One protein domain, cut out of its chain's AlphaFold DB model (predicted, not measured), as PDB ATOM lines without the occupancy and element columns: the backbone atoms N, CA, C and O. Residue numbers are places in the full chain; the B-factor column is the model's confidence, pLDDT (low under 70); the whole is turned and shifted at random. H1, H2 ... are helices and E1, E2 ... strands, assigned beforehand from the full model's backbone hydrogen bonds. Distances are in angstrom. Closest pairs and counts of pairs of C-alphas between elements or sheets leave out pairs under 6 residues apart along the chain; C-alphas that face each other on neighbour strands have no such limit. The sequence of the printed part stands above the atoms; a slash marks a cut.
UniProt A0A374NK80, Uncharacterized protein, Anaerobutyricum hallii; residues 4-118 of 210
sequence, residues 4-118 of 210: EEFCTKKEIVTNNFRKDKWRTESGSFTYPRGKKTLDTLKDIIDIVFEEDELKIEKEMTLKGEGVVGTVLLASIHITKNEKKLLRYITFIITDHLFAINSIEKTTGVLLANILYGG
ATOM      1  N   GLU A   4      85.326 100.948  91.206       87.81
ATOM      2  CA  GLU A   4      86.350  99.961  90.864       87.81
ATOM      3  C   GLU A   4      85.754  98.800  90.065       87.81
ATOM      4  O   GLU A   4      86.263  98.447  89.006       87.81
ATOM      5  N   GLU A   5      84.602  98.294  90.507       90.25
ATOM      6  CA  GLU A   5      83.867  97.249  89.799       90.25
ATOM      7  C   GLU A   5      83.419  97.709  88.399       90.25
ATOM      8  O   GLU A   5      83.520  96.948  87.438       90.25
ATOM      9  N   PHE A   6      83.004  98.974  88.254       89.12
ATOM     10  CA  PHE A   6      82.702  99.558  86.945       89.12
ATOM     11  C   PHE A   6      83.925  99.588  86.029       89.12
ATOM     12  O   PHE A   6      83.814  99.207  84.864       89.12
ATOM     13  N   CYS A   7      85.090 100.003  86.532       87.44
ATOM     14  CA  CYS A   7      86.324 100.003  85.749       87.44
ATOM     15  C   CYS A   7      86.694  98.591  85.281       87.44
ATOM     16  O   CYS A   7      87.000  98.403  84.103       87.44
ATOM     17  N   THR A   8      86.581  97.589  86.158       91.38
ATOM     18  CA  THR A   8      86.812  96.184  85.795       91.38
ATOM     19  C   THR A   8      85.823  95.706  84.732       91.38
ATOM     20  O   THR A   8      86.228  95.140  83.718       91.38
ATOM     21  N   LYS A   9      84.521  95.970  84.896       91.19
ATOM     22  CA  LYS A   9      83.497  95.589  83.908       91.19
ATOM     23  C   LYS A   9      83.698  96.307  82.564       91.19
ATOM     24  O   LYS A   9      83.605  95.672  81.515       91.19
ATOM     25  N   LYS A  10      84.072  97.592  82.568       89.88
ATOM     26  CA  LYS A  10      84.452  98.363  81.366       89.88
ATOM     27  C   LYS A  10      85.623  97.710  80.622       89.88
ATOM     28  O   LYS A  10      85.583  97.591  79.394       89.88
ATOM     29  N   GLU A  11      86.648  97.269  81.344       89.31
ATOM     30  CA  GLU A  11      87.788  96.556  80.765       89.31
ATOM     31  C   GLU A  11      87.366  95.203  80.171       89.31
ATOM     32  O   GLU A  11      87.715  94.891  79.032       89.31
ATOM     33  N   ILE A  12      86.531  94.438  80.881       90.62
ATOM     34  CA  ILE A  12      86.003  93.154  80.398       90.62
ATOM     35  C   ILE A  12      85.191  93.337  79.111       90.62
ATOM     36  O   ILE A  12      85.387  92.559  78.172       90.62
ATOM     37  N   VAL A  13      84.316  94.348  79.024       90.62
ATOM     38  CA  VAL A  13      83.595  94.661  77.777       90.62
ATOM     39  C   VAL A  13      84.577  95.004  76.667       90.62
ATOM     40  O   VAL A  13      84.451  94.477  75.565       90.62
ATOM     41  N   THR A  14      85.580  95.836  76.953       87.44
ATOM     42  CA  THR A  14      86.585  96.239  75.961       87.44
ATOM     43  C   THR A  14      87.330  95.038  75.397       87.44
ATOM     44  O   THR A  14      87.389  94.876  74.180       87.44
ATOM     45  N   ASN A  15      87.813  94.150  76.259       87.94
ATOM     46  CA  ASN A  15      88.556  92.961  75.850       87.94
ATOM     47  C   ASN A  15      87.662  91.938  75.134       87.94
ATOM     48  O   ASN A  15      88.077  91.323  74.154       87.94
ATOM     49  N   ASN A  16      86.408  91.771  75.570       87.12
ATOM     50  CA  ASN A  16      85.478  90.859  74.900       87.12
ATOM     51  C   ASN A  16      85.006  91.378  73.548       87.12
ATOM     52  O   ASN A  16      84.760  90.581  72.637       87.12
ATOM     53  N   PHE A  17      84.864  92.694  73.428       86.38
ATOM     54  CA  PHE A  17      84.513  93.316  72.172       86.38
ATOM     55  C   PHE A  17      85.703  93.267  71.219       86.38
ATOM     56  O   PHE A  17      85.511  92.836  70.094       86.38
ATOM     57  N   ARG A  18      86.932  93.562  71.665       79.88
ATOM     58  CA  ARG A  18      88.183  93.503  70.877       79.88
ATOM     59  C   ARG A  18      88.760  92.086  70.718       79.88
ATOM     60  O   ARG A  18      89.938  91.852  70.957       79.88
ATOM     61  N   LYS A  19      87.939  91.121  70.304       75.06
ATOM     62  CA  LYS A  19      88.412  89.765  69.959       75.06
ATOM     63  C   LYS A  19      89.021  89.718  68.556       75.06
ATOM     64  O   LYS A  19      88.664  90.528  67.701       75.06
ATOM     65  N   ASP A  20      89.826  88.685  68.294       64.06
ATOM     66  CA  ASP A  20      90.486  88.434  66.999       64.06
ATOM     67  C   ASP A  20      89.526  88.432  65.802       64.06
ATOM     68  O   ASP A  20      89.927  88.726  64.685       64.06
ATOM     69  N   LYS A  21      88.227  88.188  66.024       76.62
ATOM     70  CA  LYS A  21      87.192  88.254  64.978       76.62
ATOM     71  C   LYS A  21      87.076  89.613  64.273       76.62
ATOM     72  O   LYS A  21      86.500  89.667  63.192       76.62
ATOM     73  N   TRP A  22      87.544  90.696  64.895       81.50
ATOM     74  CA  TRP A  22      87.580  92.031  64.283       81.50
ATOM     75  C   TRP A  22      88.978  92.434  63.834       81.50
ATOM     76  O   TRP A  22      89.155  93.532  63.314       81.50
ATOM     77  N   ARG A  23      89.973  91.587  64.086       80.94
ATOM     78  CA  ARG A  23      91.359  91.865  63.755       80.94
ATOM     79  C   ARG A  23      91.612  91.419  62.320       80.94
ATOM     80  O   ARG A  23      91.304  90.290  61.949       80.94
ATOM     81  N   THR A  24      92.129  92.322  61.503       78.81
ATOM     82  CA  THR A  24      92.581  92.008  60.149       78.81
ATOM     83  C   THR A  24      93.901  91.244  60.198       78.81
ATOM     84  O   THR A  24      94.589  91.223  61.218       78.81
ATOM     85  N   GLU A  25      94.292  90.649  59.071       74.81
ATOM     86  CA  GLU A  25      95.597  89.988  58.916       74.81
ATOM     87  C   GLU A  25      96.772  90.948  59.184       74.81
ATOM     88  O   GLU A  25      97.814  90.527  59.672       74.81
ATOM     89  N   SER A  26      96.571  92.253  58.959       77.50
ATOM     90  CA  SER A  26      97.516  93.327  59.297       77.50
ATOM     91  C   SER A  26      97.595  93.651  60.796       77.50
ATOM     92  O   SER A  26      98.352  94.527  61.198       77.50
ATOM     93  N   GLY A  27      96.791  92.997  61.636       73.38
ATOM     94  CA  GLY A  27      96.744  93.237  63.076       73.38
ATOM     95  C   GLY A  27      95.860  94.411  63.511       73.38
ATOM     96  O   GLY A  27      95.679  94.585  64.718       73.38
ATOM     97  N   SER A  28      95.282  95.168  62.573       77.00
ATOM     98  CA  SER A  28      94.403  96.318  62.827       77.00
ATOM     99  C   SER A  28      92.977  95.879  63.180       77.00
ATOM    100  O   SER A  28      92.500  94.844  62.719       77.00
ATOM    101  N   PHE A  29      92.245  96.675  63.961       79.94
ATOM    102  CA  PHE A  29      90.826  96.409  64.220       79.94
ATOM    103  C   PHE A  29      89.946  97.041  63.139       79.94
ATOM    104  O   PHE A  29      90.044  98.237  62.872       79.94
ATOM    105  N   THR A  30      89.063  96.241  62.544       82.88
ATOM    106  CA  THR A  30      88.018  96.706  61.629       82.88
ATOM    107  C   THR A  30      86.656  96.217  62.107       82.88
ATOM    108  O   THR A  30      86.350  95.023  62.063       82.88
ATOM    109  N   TYR A  31      85.820  97.144  62.565       82.69
ATOM    110  CA  TYR A  31      84.469  96.856  63.033       82.69
ATOM    111  C   TYR A  31      83.483  97.042  61.873       82.69
ATOM    112  O   TYR A  31      83.367  98.146  61.338       82.69
ATOM    113  N   PRO A  32      82.749  95.997  61.447       75.44
ATOM    114  CA  PRO A  32      81.815  96.135  60.344       75.44
ATOM    115  C   PRO A  32      80.679  97.083  60.725       75.44
ATOM    116  O   PRO A  32      80.148  97.037  61.836       75.44
ATOM    117  N   ARG A  33      80.265  97.931  59.786       75.56
ATOM    118  CA  ARG A  33      79.124  98.823  59.998       75.56
ATOM    119  C   ARG A  33      77.820  98.030  60.049       75.56
ATOM    120  O   ARG A  33      77.607  97.098  59.275       75.56
ATOM    121  N   GLY A  34      76.910  98.470  60.909       75.88
ATOM    122  CA  GLY A  34      75.523  98.015  60.924       75.88
ATOM    123  C   GLY A  34      75.137  97.190  62.147       75.88
ATOM    124  O   GLY A  34      75.886  97.045  63.113       75.88
ATOM    125  N   LYS A  35      73.914  96.655  62.085       81.75
ATOM    126  CA  LYS A  35      73.202  96.100  63.241       81.75
ATOM    127  C   LYS A  35      73.943  94.949  63.928       81.75
ATOM    128  O   LYS A  35      73.957  94.879  65.143       81.75
ATOM    129  N   LYS A  36      74.644  94.102  63.170       84.19
ATOM    130  CA  LYS A  36      75.341  92.921  63.708       84.19
ATOM    131  C   LYS A  36      76.417  93.265  64.746       84.19
ATOM    132  O   LYS A  36      76.537  92.583  65.764       84.19
ATOM    133  N   THR A  37      77.207  94.303  64.487       85.69
ATOM    134  CA  THR A  37      78.262  94.767  65.405       85.69
ATOM    135  C   THR A  37      77.659  95.348  66.670       85.69
ATOM    136  O   THR A  37      78.162  95.122  67.767       85.69
ATOM    137  N   LEU A  38      76.538  96.046  66.511       88.44
ATOM    138  CA  LEU A  38      75.810  96.620  67.620       88.44
ATOM    139  C   LEU A  38      75.134  95.559  68.492       88.44
ATOM    140  O   LEU A  38      75.268  95.616  69.709       88.44
ATOM    141  N   ASP A  39      74.454  94.592  67.881       90.06
ATOM    142  CA  ASP A  39      73.827  93.468  68.578       90.06
ATOM    143  C   ASP A  39      74.895  92.693  69.364       90.06
ATOM    144  O   ASP A  39      74.728  92.444  70.547       90.06
ATOM    145  N   THR A  40      76.072  92.466  68.766       90.12
ATOM    146  CA  THR A  40      77.211  91.855  69.473       90.12
ATOM    147  C   THR A  40      77.662  92.668  70.692       90.12
ATOM    148  O   THR A  40      78.040  92.089  71.708       90.12
ATOM    149  N   LEU A  41      77.699  94.003  70.591       90.88
ATOM    150  CA  LEU A  41      78.058  94.852  71.727       90.88
ATOM    151  C   LEU A  41      77.001  94.752  72.832       90.88
ATOM    152  O   LEU A  41      77.373  94.621  73.993       90.88
ATOM    153  N   LYS A  42      75.713  94.797  72.471       91.56
ATOM    154  CA  LYS A  42      74.592  94.658  73.411       91.56
ATOM    155  C   LYS A  42      74.643  93.301  74.118       91.56
ATOM    156  O   LYS A  42      74.664  93.283  75.338       91.56
ATOM    157  N   ASP A  43      74.859  92.213  73.379       91.75
ATOM    158  CA  ASP A  43      75.034  90.871  73.950       91.75
ATOM    159  C   ASP A  43      76.193  90.817  74.962       91.75
ATOM    160  O   ASP A  43      76.084  90.206  76.021       91.75
ATOM    161  N   ILE A  44      77.331  91.454  74.657       91.62
ATOM    162  CA  ILE A  44      78.474  91.504  75.585       91.62
ATOM    163  C   ILE A  44      78.136  92.333  76.825       91.62
ATOM    164  O   ILE A  44      78.532  91.955  77.925       91.62
ATOM    165  N   ILE A  45      77.431  93.451  76.660       91.81
ATOM    166  CA  ILE A  45      76.985  94.282  77.781       91.81
ATOM    167  C   ILE A  45      76.061  93.470  78.693       91.81
ATOM    168  O   ILE A  45      76.328  93.428  79.889       91.81
ATOM    169  N   ASP A  46      75.077  92.767  78.136       91.12
ATOM    170  CA  ASP A  46      74.107  91.956  78.886       91.12
ATOM    171  C   ASP A  46      74.759  90.773  79.626       91.12
ATOM    172  O   ASP A  46      74.238  90.287  80.627       91.12
ATOM    173  N   ILE A  47      75.917  90.294  79.154       92.00
ATOM    174  CA  ILE A  47      76.708  89.260  79.843       92.00
ATOM    175  C   ILE A  47      77.545  89.853  80.986       92.00
ATOM    176  O   ILE A  47      77.771  89.186  81.996       92.00
ATOM    177  N   VAL A  48      78.086  91.061  80.806       91.56
ATOM    178  CA  VAL A  48      79.057  91.661  81.739       91.56
ATOM    179  C   VAL A  48      78.379  92.470  82.846       91.56
ATOM    180  O   VAL A  48      78.893  92.522  83.967       91.56
ATOM    181  N   PHE A  49      77.255  93.108  82.537       90.38
ATOM    182  CA  PHE A  49      76.459  93.906  83.461       90.38
ATOM    183  C   PHE A  49      75.193  93.147  83.849       90.38
ATOM    184  O   PHE A  49      74.567  92.507  83.012       90.38
ATOM    185  N   GLU A  50      74.805  93.233  85.119       87.94
ATOM    186  CA  GLU A  50      73.503  92.718  85.551       87.94
ATOM    187  C   GLU A  50      72.368  93.627  85.032       87.94
ATOM    188  O   GLU A  50      72.585  94.810  84.756       87.94
ATOM    189  N   GLU A  51      71.147  93.091  84.938       81.12
ATOM    190  CA  GLU A  51      69.974  93.761  84.339       81.12
ATOM    191  C   GLU A  51      69.686  95.155  84.939       81.12
ATOM    192  O   GLU A  51      69.309  96.083  84.227       81.12
ATOM    193  N   ASP A  52      69.938  95.331  86.239       83.38
ATOM    194  CA  ASP A  52      69.684  96.585  86.963       83.38
ATOM    195  C   ASP A  52      70.893  97.539  87.009       83.38
ATOM    196  O   ASP A  52      70.808  98.654  87.542       83.38
ATOM    197  N   GLU A  53      72.053  97.118  86.503       87.44
ATOM    198  CA  GLU A  53      73.288  97.892  86.619       87.44
ATOM    199  C   GLU A  53      73.452  98.914  85.505       87.44
ATOM    200  O   GLU A  53      73.927 100.025  85.762       87.44
ATOM    201  N   LEU A  54      73.059  98.555  84.286       91.19
ATOM    202  CA  LEU A  54      73.247  99.375  83.101       91.19
ATOM    203  C   LEU A  54      71.967  99.406  82.279       91.19
ATOM    204  O   LEU A  54      71.432  98.377  81.891       91.19
ATOM    205  N   LYS A  55      71.523 100.615  81.938       91.44
ATOM    206  CA  LYS A  55      70.377 100.822  81.056       91.44
ATOM    207  C   LYS A  55      70.798 101.578  79.808       91.44
ATOM    208  O   LYS A  55      71.314 102.689  79.895       91.44
ATOM    209  N   ILE A  56      70.549 101.005  78.635       91.25
ATOM    210  CA  ILE A  56      70.749 101.712  77.366       91.25
ATOM    211  C   ILE A  56      69.635 102.754  77.226       91.25
ATOM    212  O   ILE A  56      68.458 102.412  77.161       91.25
ATOM    213  N   GLU A  57      70.007 104.029  77.185       89.81
ATOM    214  CA  GLU A  57      69.061 105.142  77.071       89.81
ATOM    215  C   GLU A  57      68.811 105.513  75.613       89.81
ATOM    216  O   GLU A  57      67.695 105.872  75.239       89.81
ATOM    217  N   LYS A  58      69.858 105.463  74.778       88.25
ATOM    218  CA  LYS A  58      69.747 105.888  73.384       88.25
ATOM    219  C   LYS A  58      70.816 105.293  72.480       88.25
ATOM    220  O   LYS A  58      71.968 105.136  72.869       88.25
ATOM    221  N   GLU A  59      70.431 105.067  71.232       89.75
ATOM    222  CA  GLU A  59      71.312 104.739  70.118       89.75
ATOM    223  C   GLU A  59      71.348 105.911  69.133       89.75
ATOM    224  O   GLU A  59      70.317 106.497  68.804       89.75
ATOM    225  N   MET A  60      72.545 106.289  68.696       86.19
ATOM    226  CA  MET A  60      72.775 107.433  67.816       86.19
ATOM    227  C   MET A  60      73.780 107.070  66.732       86.19
ATOM    228  O   MET A  60      74.686 106.267  66.946       86.19
ATOM    229  N   THR A  61      73.660 107.710  65.573       83.88
ATOM    230  CA  THR A  61      74.669 107.628  64.514       83.88
ATOM    231  C   THR A  61      75.568 108.855  64.580       83.88
ATOM    232  O   THR A  61      75.085 109.984  64.610       83.88
ATOM    233  N   LEU A  62      76.878 108.631  64.564       77.69
ATOM    234  CA  LEU A  62      77.889 109.668  64.418       77.69
ATOM    235  C   LEU A  62      78.280 109.762  62.939       77.69
ATOM    236  O   LEU A  62      78.624 108.754  62.324       77.69
ATOM    237  N   LYS A  63      78.205 110.963  62.363       79.00
ATOM    238  CA  LYS A  63      78.658 111.253  60.998       79.00
ATOM    239  C   LYS A  63      79.660 112.398  61.063       79.00
ATOM    240  O   LYS A  63      79.300 113.502  61.450       79.00
ATOM    241  N   GLY A  64      80.901 112.113  60.704       73.12
ATOM    242  CA  GLY A  64      81.974 113.086  60.545       73.12
ATOM    243  C   GLY A  64      82.549 113.035  59.134       73.12
ATOM    244  O   GLY A  64      82.132 112.230  58.299       73.12
ATOM    245  N   GLU A  65      83.528 113.894  58.867       74.56
ATOM    246  CA  GLU A  65      84.246 113.931  57.594       74.56
ATOM    247  C   GLU A  65      84.991 112.601  57.381       74.56
ATOM    248  O   GLU A  65      85.997 112.316  58.023       74.56
ATOM    249  N   GLY A  66      84.422 111.721  56.550       68.94
ATOM    250  CA  GLY A  66      84.968 110.391  56.257       68.94
ATOM    251  C   GLY A  66      84.716 109.307  57.314       68.94
ATOM    252  O   GLY A  66      84.977 108.138  57.037       68.94
ATOM    253  N   VAL A  67      84.154 109.638  58.482       71.44
ATOM    254  CA  VAL A  67      83.925 108.678  59.578       71.44
ATOM    255  C   VAL A  67      82.434 108.526  59.850       71.44
ATOM    256  O   VAL A  67      81.744 109.494  60.162       71.44
ATOM    257  N   VAL A  68      81.934 107.294  59.779       80.69
ATOM    258  CA  VAL A  68      80.584 106.950  60.239       80.69
ATOM    259  C   VAL A  68      80.711 105.973  61.395       80.69
ATOM    260  O   VAL A  68      81.447 104.994  61.309       80.69
ATOM    261  N   GLY A  69      79.998 106.247  62.479       84.19
ATOM    262  CA  GLY A  69      80.008 105.426  63.678       84.19
ATOM    263  C   GLY A  69      78.640 105.331  64.333       84.19
ATOM    264  O   GLY A  69      77.686 106.005  63.951       84.19
ATOM    265  N   THR A  70      78.555 104.479  65.342       86.94
ATOM    266  CA  THR A  70      77.391 104.326  66.211       86.94
ATOM    267  C   THR A  70      77.802 104.647  67.638       86.94
ATOM    268  O   THR A  70      78.878 104.252  68.086       86.94
ATOM    269  N   VAL A  71      76.941 105.369  68.347       87.69
ATOM    270  CA  VAL A  71      77.111 105.706  69.756       87.69
ATOM    271  C   VAL A  71      75.931 105.140  70.533       87.69
ATOM    272  O   VAL A  71      74.783 105.476  70.245       87.69
ATOM    273  N   LEU A  72      76.209 104.305  71.531       90.12
ATOM    274  CA  LEU A  72      75.230 103.922  72.545       90.12
ATOM    275  C   LEU A  72      75.449 104.769  73.789       90.12
ATOM    276  O   LEU A  72      76.523 104.721  74.385       90.12
ATOM    277  N   LEU A  73      74.429 105.519  74.186       90.25
ATOM    278  CA  LEU A  73      74.368 106.169  75.485       90.25
ATOM    279  C   LEU A  73      73.690 105.218  76.467       90.25
ATOM    280  O   LEU A  73      72.553 104.801  76.242       90.25
ATOM    281  N   ALA A  74      74.365 104.923  77.569       91.19
ATOM    282  CA  ALA A  74      73.806 104.160  78.670       91.19
ATOM    283  C   ALA A  74      73.936 104.924  79.988       91.19
ATOM    284  O   ALA A  74      74.797 105.793  80.144       91.19
ATOM    285  N   SER A  75      73.067 104.603  80.935       90.44
ATOM    286  CA  SER A  75      73.097 105.101  82.299       90.44
ATOM    287  C   SER A  75      73.479 103.972  83.257       90.44
ATOM    288  O   SER A  75      73.135 102.811  83.043       90.44
ATOM    289  N   ILE A  76      74.248 104.309  84.291       90.06
ATOM    290  CA  ILE A  76      74.739 103.376  85.308       90.06
ATOM    291  C   ILE A  76      74.681 104.022  86.689       90.06
ATOM    292  O   ILE A  76      74.995 105.203  86.858       90.06
ATOM    293  N   HIS A  77      74.318 103.235  87.699       87.06
ATOM    294  CA  HIS A  77      74.352 103.661  89.095       87.06
ATOM    295  C   HIS A  77      75.641 103.198  89.778       87.06
ATOM    296  O   HIS A  77      75.835 102.011  90.050       87.06
ATOM    297  N   ILE A  78      76.501 104.157  90.122       86.12
ATOM    298  CA  ILE A  78      77.742 103.907  90.858       86.12
ATOM    299  C   ILE A  78      77.570 104.344  92.312       86.12
ATOM    300  O   ILE A  78      77.206 105.483  92.602       86.12
ATOM    301  N   THR A  79      77.869 103.449  93.245       85.62
ATOM    302  CA  THR A  79      77.892 103.753  94.675       85.62
ATOM    303  C   THR A  79      79.261 104.318  95.056       85.62
ATOM    304  O   THR A  79      80.277 103.635  94.931       85.62
ATOM    305  N   LYS A  80      79.298 105.560  95.550       81.38
ATOM    306  CA  LYS A  80      80.505 106.227  96.065       81.38
ATOM    307  C   LYS A  80      80.196 106.856  97.421       81.38
ATOM    308  O   LYS A  80      79.286 107.675  97.516       81.38
ATOM    309  N   ASN A  81      80.963 106.508  98.458       82.19
ATOM    310  CA  ASN A  81      80.759 107.002  99.831       82.19
ATOM    311  C   ASN A  81      79.300 106.839 100.308       82.19
ATOM    312  O   ASN A  81      78.674 107.813 100.715       82.19
ATOM    313  N   GLU A  82      78.738 105.633 100.152       81.62
ATOM    314  CA  GLU A  82      77.343 105.287 100.503       81.62
ATOM    315  C   GLU A  82      76.250 106.045  99.723       81.62
ATOM    316  O   GLU A  82      75.059 105.810  99.920       81.62
ATOM    317  N   LYS A  83      76.623 106.916  98.777       83.31
ATOM    318  CA  LYS A  83      75.691 107.610  97.885       83.31
ATOM    319  C   LYS A  83      75.632 106.905  96.538       83.31
ATOM    320  O   LYS A  83      76.667 106.655  95.921       83.31
ATOM    321  N   LYS A  84      74.419 106.628  96.058       83.44
ATOM    322  CA  LYS A  84      74.187 106.202  94.674       83.44
ATOM    323  C   LYS A  84      74.248 107.429  93.766       83.44
ATOM    324  O   LYS A  84      73.483 108.372  93.948       83.44
ATOM    325  N   LEU A  85      75.171 107.416  92.814       83.69
ATOM    326  CA  LEU A  85      75.352 108.453  91.808       83.69
ATOM    327  C   LEU A  85      74.987 107.872  90.444       83.69
ATOM    328  O   LEU A  85      75.532 106.845  90.043       83.69
ATOM    329  N   LEU A  86      74.084 108.541  89.733       84.50
ATOM    330  CA  LEU A  86      73.815 108.238  88.333       84.50
ATOM    331  C   LEU A  86      74.957 108.801  87.480       84.50
ATOM    332  O   LEU A  86      75.292 109.980  87.595       84.50
ATOM    333  N   ARG A  87      75.540 107.966  86.625       85.56
ATOM    334  CA  ARG A  87      76.498 108.368  85.596       85.56
ATOM    335  C   ARG A  87      76.006 107.933  84.230       85.56
ATOM    336  O   ARG A  87      75.301 106.938  84.105       85.56
ATOM    337  N   TYR A  88      76.429 108.670  83.215       87.94
ATOM    338  CA  TYR A  88      76.199 108.306  81.826       87.94
ATOM    339  C   TYR A  88      77.504 107.843  81.201       87.94
ATOM    340  O   TYR A  88      78.570 108.390  81.488       87.94
ATOM    341  N   ILE A  89      77.414 106.829  80.354       89.94
ATOM    342  CA  ILE A  89      78.539 106.265  79.621       89.94
ATOM    343  C   ILE A  89      78.187 106.192  78.142       89.94
ATOM    344  O   ILE A  89      77.031 105.983  77.775       89.94
ATOM    345  N   THR A  90      79.189 106.364  77.291       89.19
ATOM    346  CA  THR A  90      79.030 106.236  75.843       89.19
ATOM    347  C   THR A  90      79.911 105.123  75.322       89.19
ATOM    348  O   THR A  90      81.126 105.165  75.527       89.19
ATOM    349  N   PHE A  91      79.315 104.184  74.598       90.50
ATOM    350  CA  PHE A  91      80.035 103.220  73.777       90.50
ATOM    351  C   PHE A  91      80.082 103.755  72.356       90.50
ATOM    352  O   PHE A  91      79.040 103.940  71.731       90.50
ATOM    353  N   ILE A  92      81.280 104.028  71.858       88.00
ATOM    354  CA  ILE A  92      81.511 104.592  70.533       88.00
ATOM    355  C   ILE A  92      82.148 103.505  69.681       88.00
ATOM    356  O   ILE A  92      83.210 102.992  70.029       88.00
ATOM    357  N   ILE A  93      81.498 103.168  68.570       88.25
ATOM    358  CA  ILE A  93      82.009 102.246  67.559       88.25
ATOM    359  C   ILE A  93      82.117 103.010  66.241       88.25
ATOM    360  O   ILE A  93      81.116 103.492  65.719       88.25
ATOM    361  N   THR A  94      83.314 103.092  65.681       86.25
ATOM    362  CA  THR A  94      83.551 103.478  64.284       86.25
ATOM    363  C   THR A  94      84.175 102.295  63.551       86.25
ATOM    364  O   THR A  94      84.385 101.242  64.145       86.25
ATOM    365  N   ASP A  95      84.505 102.458  62.272       82.44
ATOM    366  CA  ASP A  95      85.137 101.391  61.485       82.44
ATOM    367  C   ASP A  95      86.459 100.905  62.080       82.44
ATOM    368  O   ASP A  95      86.804  99.740  61.922       82.44
ATOM    369  N   HIS A  96      87.177 101.775  62.791       81.69
ATOM    370  CA  HIS A  96      88.532 101.498  63.275       81.69
ATOM    371  C   HIS A  96      88.684 101.671  64.788       81.69
ATOM    372  O   HIS A  96      89.694 101.269  65.359       81.69
ATOM    373  N   LEU A  97      87.689 102.254  65.463       84.31
ATOM    374  CA  LEU A  97      87.769 102.573  66.883       84.31
ATOM    375  C   LEU A  97      86.597 101.975  67.652       84.31
ATOM    376  O   LEU A  97      85.436 102.147  67.292       84.31
ATOM    377  N   PHE A  98      86.928 101.370  68.786       88.12
ATOM    378  CA  PHE A  98      85.981 101.127  69.860       88.12
ATOM    379  C   PHE A  98      86.465 101.826  71.128       88.12
ATOM    380  O   PHE A  98      87.599 101.588  71.561       88.12
ATOM    381  N   ALA A  99      85.610 102.664  71.714       86.06
ATOM    382  CA  ALA A  99      85.906 103.420  72.925       86.06
ATOM    383  C   ALA A  99      84.710 103.446  73.884       86.06
ATOM    384  O   ALA A  99      83.553 103.497  73.462       86.06
ATOM    385  N   ILE A 100      85.005 103.452  75.185       89.62
ATOM    386  CA  ILE A 100      84.014 103.592  76.254       89.62
ATOM    387  C   ILE A 100      84.401 104.797  77.102       89.62
ATOM    388  O   ILE A 100      85.436 104.776  77.772       89.62
ATOM    389  N   ASN A 101      83.549 105.818  77.111       85.50
ATOM    390  CA  ASN A 101      83.791 107.046  77.864       85.50
ATOM    391  C   ASN A 101      82.760 107.215  78.979       85.50
ATOM    392  O   ASN A 101      81.576 106.943  78.784       85.50
ATOM    393  N   SER A 102      83.216 107.679  80.143       81.25
ATOM    394  CA  SER A 102      82.345 108.096  81.244       81.25
ATOM    395  C   SER A 102      82.110 109.597  81.155       81.25
ATOM    396  O   SER A 102      83.054 110.357  80.942       81.25
ATOM    397  N   ILE A 103      80.864 110.025  81.331       79.06
ATOM    398  CA  ILE A 103      80.512 111.437  81.371       79.06
ATOM    399  C   ILE A 103      80.357 111.860  82.832       79.06
ATOM    400  O   ILE A 103      79.330 111.601  83.464       79.06
ATOM    401  N   GLU A 104      81.393 112.494  83.382       64.12
ATOM    402  CA  GLU A 104      81.428 112.870  84.800       64.12
ATOM    403  C   GLU A 104      80.607 114.125  85.112       64.12
ATOM    404  O   GLU A 104      79.918 114.177  86.133       64.12
ATOM    405  N   LYS A 105      80.662 115.133  84.233       63.69
ATOM    406  CA  LYS A 105      79.970 116.415  84.403       63.69
ATOM    407  C   LYS A 105      79.055 116.683  83.220       63.69
ATOM    408  O   LYS A 105      79.454 117.247  82.208       63.69
ATOM    409  N   THR A 106      77.795 116.303  83.362       61.44
ATOM    410  CA  THR A 106      76.749 116.644  82.399       61.44
ATOM    411  C   THR A 106      75.843 117.720  82.965       61.44
ATOM    412  O   THR A 106      75.186 117.537  83.986       61.44
ATOM    413  N   THR A 107      75.764 118.859  82.280       62.47
ATOM    414  CA  THR A 107      74.631 119.766  82.462       62.47
ATOM    415  C   THR A 107      73.371 119.072  81.951       62.47
ATOM    416  O   THR A 107      73.397 118.411  80.913       62.47
ATOM    417  N   GLY A 108      72.244 119.236  82.652       65.62
ATOM    418  CA  GLY A 108      70.965 118.639  82.239       65.62
ATOM    419  C   GLY A 108      70.562 119.009  80.805       65.62
ATOM    420  O   GLY A 108      69.945 118.206  80.117       65.62
ATOM    421  N   VAL A 109      70.998 120.178  80.321       67.25
ATOM    422  CA  VAL A 109      70.817 120.634  78.932       67.25
ATOM    423  C   VAL A 109      71.594 119.769  77.933       67.25
ATOM    424  O   VAL A 109      71.051 119.416  76.893       67.25
ATOM    425  N   LEU A 110      72.836 119.379  78.248       70.75
ATOM    426  CA  LEU A 110      73.651 118.506  77.398       70.75
ATOM    427  C   LEU A 110      73.004 117.126  77.258       70.75
ATOM    428  O   LEU A 110      72.842 116.619  76.153       70.75
ATOM    429  N   LEU A 111      72.578 116.550  78.386       72.56
ATOM    430  CA  LEU A 111      71.875 115.267  78.410       72.56
ATOM    431  C   LEU A 111      70.550 115.338  77.662       72.56
ATOM    432  O   LEU A 111      70.265 114.451  76.868       72.56
ATOM    433  N   ALA A 112      69.761 116.394  77.874       67.75
ATOM    434  CA  ALA A 112      68.506 116.591  77.159       67.75
ATOM    435  C   ALA A 112      68.740 116.708  75.645       67.75
ATOM    436  O   ALA A 112      68.047 116.058  74.870       67.75
ATOM    437  N   ASN A 113      69.756 117.454  75.212       72.75
ATOM    438  CA  ASN A 113      70.101 117.543  73.795       72.75
ATOM    439  C   ASN A 113      70.516 116.185  73.219       72.75
ATOM    440  O   ASN A 113      70.081 115.833  72.130       72.75
ATOM    441  N   ILE A 114      71.287 115.377  73.948       75.25
ATOM    442  CA  ILE A 114      71.671 114.040  73.476       75.25
ATOM    443  C   ILE A 114      70.443 113.113  73.432       75.25
ATOM    444  O   ILE A 114      70.196 112.456  72.419       75.25
ATOM    445  N   LEU A 115      69.623 113.091  74.487       72.25
ATOM    446  CA  LEU A 115      68.452 112.217  74.609       72.25
ATOM    447  C   LEU A 115      67.328 112.584  73.629       72.25
ATOM    448  O   LEU A 115      66.749 111.693  73.010       72.25
ATOM    449  N   TYR A 116      67.082 113.870  73.380       71.81
ATOM    450  CA  TYR A 116      65.951 114.338  72.564       71.81
ATOM    451  C   TYR A 116      66.356 114.901  71.192       71.81
ATOM    452  O   TYR A 116      65.562 114.858  70.260       71.81
ATOM    453  N   GLY A 117      67.599 115.356  71.014       63.00
ATOM    454  CA  GLY A 117      68.055 116.111  69.833       63.00
ATOM    455  C   GLY A 117      68.533 115.293  68.630       63.00
ATOM    456  O   GLY A 117      69.036 115.864  67.673       63.00
ATOM    457  N   GLY A 118      68.372 113.968  68.636       52.22
ATOM    458  CA  GLY A 118      68.597 113.094  67.466       52.22
ATOM    459  C   GLY A 118      70.034 112.960  66.920       52.22
ATOM    460  O   GLY A 118      70.329 111.934  66.314       52.22
TER     461      GLY A 118
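What this domain is: This is residues 4 to 118 of the 210 residues of an uncharacterized protein of Anaerobutyricum hallii (UniProt A0A374NK80). A twisted sheet of four strands has the helical hairpin H1 and H2 packed over one face and the short helix H3 over the other. The printed part has 115 residues, with H1, H2, E1, E2, E3, E4 and H3 along the chain, class mixed. The sheet, in order E1, E2, E3, E4, is antiparallel throughout and a meander, each strand the antiparallel neighbour of the one before. The whole is compact, with a radius of gyration of the C-alphas of 14.9 A, yet elongated, spanning 48 by 31 by 20 A.

Where its parts are: H1, residues 4 to 17, begins at C-alpha 4 (86.350, 99.961, 90.864) and is 19.9 A long, as is H2, residues 35 to 48. E1 is residues 54 to 63, 25.7 A; E2, residues 68 to 80, 35.8 A; E3, residues 83 to 94, 34.8 A; E4, residues 98 to 103, 16.4 A. E1 bends by 58 degrees at residue 57 and E2 by 54 degrees at residue 77. H3, residues 108 to 116, 11.7 A, ends at C-alpha 116 (65.951, 114.338, 72.564).

How they stand to each other: N 60 and O 71 of E1 and E2 are 2.8 A apart, N 74 and O 89 of E2 and E3 2.9 A, N 92 and O 99 of E3 and E4 2.8 A. H1 and H2 touch, C-alphas of Lys 9 and Val 48 closest at 6.3 A, opposite ways at a steep tilt of 37 degrees, only just past shallow. Both run along the strands, at a height over the sheet of 9.2 A. H3, on the opposite face at 9.8 A, runs slantwise to E2, at 43 degrees on the local plane; the closest C-alphas of E1 and H3 are those of Lys 58 and Leu 115, 6.6 A. In H1, H2 and H3 every O i to N i+4 pair is within hydrogen-bond range.

The domain as a whole: The C-alphas farthest apart are those of Glu 25 and Glu 82, 47.9 A. The printed part has no cut; the link from H1 to H2 is long, 17 residues. Confidence is under 70 at residues 20, 66, 104 to 109, 112 and 117 to 118.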